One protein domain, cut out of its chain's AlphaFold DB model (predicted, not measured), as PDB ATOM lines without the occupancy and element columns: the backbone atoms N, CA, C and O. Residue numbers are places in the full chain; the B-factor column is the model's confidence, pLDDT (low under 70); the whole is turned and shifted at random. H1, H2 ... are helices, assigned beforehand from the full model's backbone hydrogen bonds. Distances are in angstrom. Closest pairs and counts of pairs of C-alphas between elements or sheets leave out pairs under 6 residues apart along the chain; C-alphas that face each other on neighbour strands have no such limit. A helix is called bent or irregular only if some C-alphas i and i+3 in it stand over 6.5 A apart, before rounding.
ATOM      1  N   GLU A   4     -50.613  52.681 -36.015       81.31
ATOM      2  CA  GLU A   4     -50.974  53.923 -36.716       81.31
ATOM      3  C   GLU A   4     -49.798  54.482 -37.509       81.31
ATOM      4  O   GLU A   4     -49.991  54.945 -38.631       81.31
ATOM      5  N   PHE A   5     -48.584  54.407 -36.958       82.25
ATOM      6  CA  PHE A   5     -47.381  54.814 -37.676       82.25
ATOM      7  C   PHE A   5     -47.224  54.005 -38.967       82.25
ATOM      8  O   PHE A   5     -47.014  54.573 -40.033       82.25
ATOM      9  N   LEU A   6     -47.387  52.683 -38.892       81.69
ATOM     10  CA  LEU A   6     -47.229  51.788 -40.039       81.69
ATOM     11  C   LEU A   6     -48.258  52.033 -41.146       81.69
ATOM     12  O   LEU A   6     -47.913  51.965 -42.320       81.69
ATOM     13  N   LEU A   7     -49.506  52.326 -40.773       80.44
ATOM     14  CA  LEU A   7     -50.604  52.535 -41.721       80.44
ATOM     15  C   LEU A   7     -50.594  53.919 -42.382       80.44
ATOM     16  O   LEU A   7     -51.118  54.057 -43.481       80.44
ATOM     17  N   ASN A   8     -50.017  54.932 -41.730       81.62
ATOM     18  CA  ASN A   8     -49.994  56.308 -42.241       81.62
ATOM     19  C   ASN A   8     -48.642  56.717 -42.846       81.62
ATOM     20  O   ASN A   8     -48.506  57.830 -43.352       81.62
ATOM     21  N   THR A   9     -47.634  55.844 -42.793       83.19
ATOM     22  CA  THR A   9     -46.319  56.124 -43.373       83.19
ATOM     23  C   THR A   9     -46.280  55.698 -44.835       83.19
ATOM     24  O   THR A   9     -46.523  54.538 -45.166       83.19
ATOM     25  N   VAL A  10     -45.907  56.628 -45.714       86.81
ATOM     26  CA  VAL A  10     -45.529  56.310 -47.094       86.81
ATOM     27  C   VAL A  10     -44.060  55.898 -47.095       86.81
ATOM     28  O   VAL A  10     -43.184  56.690 -46.754       86.81
ATOM     29  N   PHE A  11     -43.791  54.650 -47.465       85.12
ATOM     30  CA  PHE A  11     -42.431  54.121 -47.537       85.12
ATOM     31  C   PHE A  11     -41.824  54.350 -48.918       85.12
ATOM     32  O   PHE A  11     -42.513  54.277 -49.934       85.12
ATOM     33  N   SER A  12     -40.511  54.574 -48.965       85.12
ATOM     34  CA  SER A  12     -39.789  54.798 -50.223       85.12
ATOM     35  C   SER A  12     -39.599  53.516 -51.041       85.12
ATOM     36  O   SER A  12     -39.218  53.583 -52.206       85.12
ATOM     37  N   SER A  13     -39.831  52.342 -50.441       83.69
ATOM     38  CA  SER A  13     -39.797  51.052 -51.130       83.69
ATOM     39  C   SER A  13     -40.602  49.975 -50.400       83.69
ATOM     40  O   SER A  13     -40.826  50.048 -49.188       83.69
ATOM     41  N   ALA A  14     -40.963  48.921 -51.137       80.81
ATOM     42  CA  ALA A  14     -41.559  47.701 -50.595       80.81
ATOM     43  C   ALA A  14     -40.711  47.077 -49.472       80.81
ATOM     44  O   ALA A  14     -41.237  46.666 -48.439       80.81
ATOM     45  N   TYR A  15     -39.385  47.064 -49.647       83.62
ATOM     46  CA  TYR A  15     -38.448  46.563 -48.641       83.62
ATOM     47  C   TYR A  15     -38.555  47.339 -47.323       83.62
ATOM     48  O   TYR A  15     -38.640  46.729 -46.258       83.62
ATOM     49  N   GLN A  16     -38.608  48.675 -47.380       81.88
ATOM     50  CA  GLN A  16     -38.752  49.501 -46.179       81.88
ATOM     51  C   GLN A  16     -40.092  49.269 -45.475       81.88
ATOM     52  O   GLN A  16     -40.119  49.157 -44.249       81.88
ATOM     53  N   ALA A  17     -41.181  49.130 -46.237       82.94
ATOM     54  CA  ALA A  17     -42.496  48.815 -45.684       82.94
ATOM     55  C   ALA A  17     -42.501  47.454 -44.966       82.94
ATOM     56  O   ALA A  17     -42.990  47.340 -43.840       82.94
ATOM     57  N   MET A  18     -41.898  46.423 -45.568       84.12
ATOM     58  CA  MET A  18     -41.803  45.094 -44.955       84.12
ATOM     59  C   MET A  18     -40.874  45.057 -43.745       84.12
ATOM     60  O   MET A  18     -41.182  44.383 -42.761       84.12
ATOM     61  N   PHE A  19     -39.759  45.786 -43.787       86.19
ATOM     62  CA  PHE A  19     -38.864  45.910 -42.642       86.19
ATOM     63  C   PHE A  19     -39.596  46.544 -41.452       86.19
ATOM     64  O   PHE A  19     -39.588  45.981 -40.357       86.19
ATOM     65  N   ALA A  20     -40.303  47.656 -41.677       86.12
ATOM     66  CA  ALA A  20     -41.104  48.319 -40.650       86.12
ATOM     67  C   ALA A  20     -42.208  47.401 -40.096       86.12
ATOM     68  O   ALA A  20     -42.356  47.282 -38.876       86.12
ATOM     69  N   LEU A  21     -42.925  46.686 -40.971       85.44
ATOM     70  CA  LEU A  21     -43.924  45.689 -40.581       85.44
ATOM     71  C   LEU A  21     -43.326  44.600 -39.682       85.44
ATOM     72  O   LEU A  21     -43.904  44.264 -38.649       85.44
ATOM     73  N   ASN A  22     -42.164  44.059 -40.043       84.81
ATOM     74  CA  ASN A  22     -41.513  43.018 -39.258       84.81
ATOM     75  C   ASN A  22     -41.095  43.523 -37.868       84.81
ATOM     76  O   ASN A  22     -41.340  42.845 -36.875       84.81
ATOM     77  N   VAL A  23     -40.528  44.730 -37.781       85.75
ATOM     78  CA  VAL A  23     -40.159  45.363 -36.501       85.75
ATOM     79  C   VAL A  23     -41.384  45.542 -35.600       85.75
ATOM     80  O   VAL A  23     -41.324  45.243 -34.405       85.75
ATOM     81  N   PHE A  24     -42.513  45.981 -36.161       85.25
ATOM     82  CA  PHE A  24     -43.771  46.080 -35.425       85.25
ATOM     83  C   PHE A  24     -44.244  44.717 -34.911       85.25
ATOM     84  O   PHE A  24     -44.519  44.585 -33.722       85.25
ATOM     85  N   LEU A  25     -44.260  43.687 -35.762       81.25
ATOM     86  CA  LEU A  25     -44.686  42.340 -35.369       81.25
ATOM     87  C   LEU A  25     -43.793  41.725 -34.280       81.25
ATOM     88  O   LEU A  25     -44.310  41.051 -33.396       81.25
ATOM     89  N   VAL A  26     -42.478  41.968 -34.314       83.00
ATOM     90  CA  VAL A  26     -41.542  41.533 -33.258       83.00
ATOM     91  C   VAL A  26     -41.812  42.265 -31.941       83.00
ATOM     92  O   VAL A  26     -41.768  41.656 -30.877       83.00
ATOM     93  N   THR A  27     -42.130  43.560 -32.008       82.00
ATOM     94  CA  THR A  27     -42.481  44.349 -30.816       82.00
ATOM     95  C   THR A  27     -43.772  43.827 -30.184       82.00
ATOM     96  O   THR A  27     -43.839  43.673 -28.970       82.00
ATOM     97  N   VAL A  28     -44.774  43.498 -31.001       78.75
ATOM     98  CA  VAL A  28     -46.033  42.893 -30.543       78.75
ATOM     99  C   VAL A  28     -45.797  41.526 -29.891       78.75
ATOM    100  O   VAL A  28     -46.314  41.295 -28.807       78.75
ATOM    101  N   ASP A  29     -44.966  40.661 -30.485       75.00
ATOM    102  CA  ASP A  29     -44.626  39.339 -29.919       75.00
ATOM    103  C   ASP A  29     -43.989  39.419 -28.523       75.00
ATOM    104  O   ASP A  29     -44.097  38.484 -27.733       75.00
ATOM    105  N   SER A  30     -43.310  40.526 -28.212       75.62
ATOM    106  CA  SER A  30     -42.694  40.746 -26.899       75.62
ATOM    107  C   SER A  30     -43.679  41.210 -25.818       75.62
ATOM    108  O   SER A  30     -43.312  41.263 -24.643       75.62
ATOM    109  N   LEU A  31     -44.920  41.549 -26.188       74.88
ATOM    110  CA  LEU A  31     -45.944  41.988 -25.246       74.88
ATOM    111  C   LEU A  31     -46.679  40.776 -24.645       74.88
ATOM    112  O   LEU A  31     -47.162  39.920 -25.381       74.88
ATOM    113  N   PRO A  32     -46.851  40.719 -23.313       63.31
ATOM    114  CA  PRO A  32     -47.403  39.549 -22.628       63.31
ATOM    115  C   PRO A  32     -48.877  39.240 -22.949       63.31
ATOM    116  O   PRO A  32     -49.325  38.131 -22.675       63.31
ATOM    117  N   ASN A  33     -49.622  40.188 -23.534       64.19
ATOM    118  CA  ASN A  33     -51.070  40.074 -23.754       64.19
ATOM    119  C   ASN A  33     -51.511  40.160 -25.226       64.19
ATOM    120  O   ASN A  33     -52.680  39.903 -25.509       64.19
ATOM    121  N   ASP A  34     -50.621  40.504 -26.160       59.34
ATOM    122  CA  ASP A  34     -50.978  40.661 -27.572       59.34
ATOM    123  C   ASP A  34     -50.360  39.535 -28.398       59.34
ATOM    124  O   ASP A  34     -49.206  39.583 -28.819       59.34
ATOM    125  N   SER A  35     -51.143  38.482 -28.640       62.97
ATOM    126  CA  SER A  35     -50.660  37.372 -29.457       62.97
ATOM    127  C   SER A  35     -50.477  37.818 -30.911       62.97
ATOM    128  O   SER A  35     -51.369  38.424 -31.518       62.97
ATOM    129  N   ARG A  36     -49.348  37.434 -31.516       60.75
ATOM    130  CA  ARG A  36     -49.056  37.558 -32.956       60.75
ATOM    131  C   ARG A  36     -50.219  37.195 -33.873       60.75
ATOM    132  O   ARG A  36     -50.301  37.700 -34.992       60.75
ATOM    133  N   ALA A  37     -51.081  36.284 -33.420       63.81
ATOM    134  CA  ALA A  37     -52.246  35.805 -34.145       63.81
ATOM    135  C   ALA A  37     -53.181  36.955 -34.556       63.81
ATOM    136  O   ALA A  37     -53.649  36.969 -35.691       63.81
ATOM    137  N   ASN A  38     -53.343  37.977 -33.706       66.19
ATOM    138  CA  ASN A  38     -54.188  39.146 -33.987       66.19
ATOM    139  C   ASN A  38     -53.676  39.992 -35.167       66.19
ATOM    140  O   ASN A  38     -54.436  40.740 -35.781       66.19
ATOM    141  N   TYR A  39     -52.395  39.850 -35.512       66.38
ATOM    142  CA  TYR A  39     -51.726  40.626 -36.551       66.38
ATOM    143  C   TYR A  39     -51.238  39.762 -37.722       66.38
ATOM    144  O   TYR A  39     -50.597  40.282 -38.637       66.38
ATOM    145  N   GLN A  40     -51.587  38.466 -37.769       62.06
ATOM    146  CA  GLN A  40     -51.284  37.603 -38.922       62.06
ATOM    147  C   GLN A  40     -51.854  38.160 -40.234       62.06
ATOM    148  O   GLN A  40     -51.209  38.051 -41.276       62.06
ATOM    149  N   ASN A  41     -53.003  38.836 -40.173       63.56
ATOM    150  CA  ASN A  41     -53.627  39.470 -41.335       63.56
ATOM    151  C   ASN A  41     -52.736  40.559 -41.964       63.56
ATOM    152  O   ASN A  41     -52.779  40.758 -43.175       63.56
ATOM    153  N   LEU A  42     -51.868  41.219 -41.184       63.88
ATOM    154  CA  LEU A  42     -50.889  42.178 -41.715       63.88
ATOM    155  C   LEU A  42     -49.722  41.481 -42.431       63.88
ATOM    156  O   LEU A  42     -49.145  42.044 -43.356       63.88
ATOM    157  N   LYS A  43     -49.405  40.234 -42.063       55.16
ATOM    158  CA  LYS A  43     -48.393  39.415 -42.746       55.16
ATOM    159  C   LYS A  43     -48.803  39.106 -44.194       55.16
ATOM    160  O   LYS A  43     -47.962  39.129 -45.086       55.16
ATOM    161  N   VAL A  44     -50.104  38.898 -44.432       54.16
ATOM    162  CA  VAL A  44     -50.683  38.714 -45.777       54.16
ATOM    163  C   VAL A  44     -50.534  39.981 -46.625       54.16
ATOM    164  O   VAL A  44     -50.254  39.891 -47.817       54.16
ATOM    165  N   VAL A  45     -50.656  41.166 -46.012       53.97
ATOM    166  CA  VAL A  45     -50.446  42.452 -46.699       53.97
ATOM    167  C   VAL A  45     -48.989  42.614 -47.137       53.97
ATOM    168  O   VAL A  45     -48.748  43.028 -48.264       53.97
ATOM    169  N   GLY A  46     -48.024  42.223 -46.298       51.81
ATOM    170  CA  GLY A  46     -46.602  42.244 -46.661       51.81
ATOM    171  C   GLY A  46     -46.262  41.343 -47.855       51.81
ATOM    172  O   GLY A  46     -45.494  41.753 -48.720       51.81
ATOM    173  N   ASN A  47     -46.874  40.157 -47.943       45.12
ATOM    174  CA  ASN A  47     -46.661  39.241 -49.072       45.12
ATOM    175  C   ASN A  47     -47.300  39.731 -50.384       45.12
ATOM    176  O   ASN A  47     -46.748  39.469 -51.444       45.12
ATOM    177  N   ARG A  48     -48.414  40.476 -50.332       46.25
ATOM    178  CA  ARG A  48     -49.076  41.043 -51.525       46.25
ATOM    179  C   ARG A  48     -48.308  42.176 -52.206       46.25
ATOM    180  O   ARG A  48     -48.638  42.512 -53.328       46.25
ATOM    181  N   ILE A  49     -47.329  42.789 -51.542       50.25
ATOM    182  CA  ILE A  49     -46.482  43.829 -52.157       50.25
ATOM    183  C   ILE A  49     -45.427  43.197 -53.094       50.25
ATOM    184  O   ILE A  49     -44.819  43.897 -53.899       50.25
ATOM    185  N   TYR A  50     -45.205  41.882 -52.989       44.03
ATOM    186  CA  TYR A  50     -44.246  41.127 -53.801       44.03
ATOM    187  C   TYR A  50     -44.872  40.362 -54.985       44.03
ATOM    188  O   TYR A  50     -44.114  39.760 -55.746       44.03
TER     189      TYR A  50
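This is residues 4 to 50 of the 51 residues of an uncharacterized protein of Clostridium sp. CAG:389 (UniProt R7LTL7). Two helices, H2 and H3, lie side by side as a helical hairpin, and a short helix, H1, sits beside H2 near its residues 17 to 21, joined to it by the tight link of residues 9 to 13, which turns back at the end of H2 where residue 14 lies. The centres of H1, H2 and H3 make a triangle, with H1 apart from H3. The printed part has 47 residues, with three named helices in the order H1, H2, H3 and no named strand; the class is all helix. It is compact, with a radius of gyration of the C-alphas of 10.9 A, and elongated, spanning 32 by 18 by 14 A.

H1 is residues 4 to 8, beginning at C-alpha 4 at (-50.974, 53.923, -36.716). H2 is residues 14 to 29, 22.5 A from first to last C-alpha, beginning at C-alpha 14 at (-41.559, 47.701, -50.595). H3 is residues 36 to 48, 18.9 A long, ending at C-alpha 48 at (-49.076, 41.043, -51.525). H3 is irregular: C-alphas 38 and 41 are 7.4 A apart.

H1 and H2 only just touch, with 3 pairs of C-alphas within 8 A; the closest C-alphas are those of Leu 6 and Leu 21, 7.0 A apart. H2 touches H1 with residues 17 to 21 alone. H2 and H3 form a hairpin and touch, at a shallow tilt of 8 degrees, opposite ways. Their closest C-alphas are those of Asp 29 and Arg 36, 5.7 A apart. H1 and H3 are apart. In H1 and H2 every O i to N i+4 pair is within hydrogen-bond range; in H3 it is 5 of 9.

The two C-alphas farthest apart are those of Ser 12 and Pro 32, 32.4 A. The printed part has no cut. The link H1 to H2 is tight, the link H2 to H3 short. The mean pLDDT of the printed part is 72.5, and residues 32 to 50 are under 70.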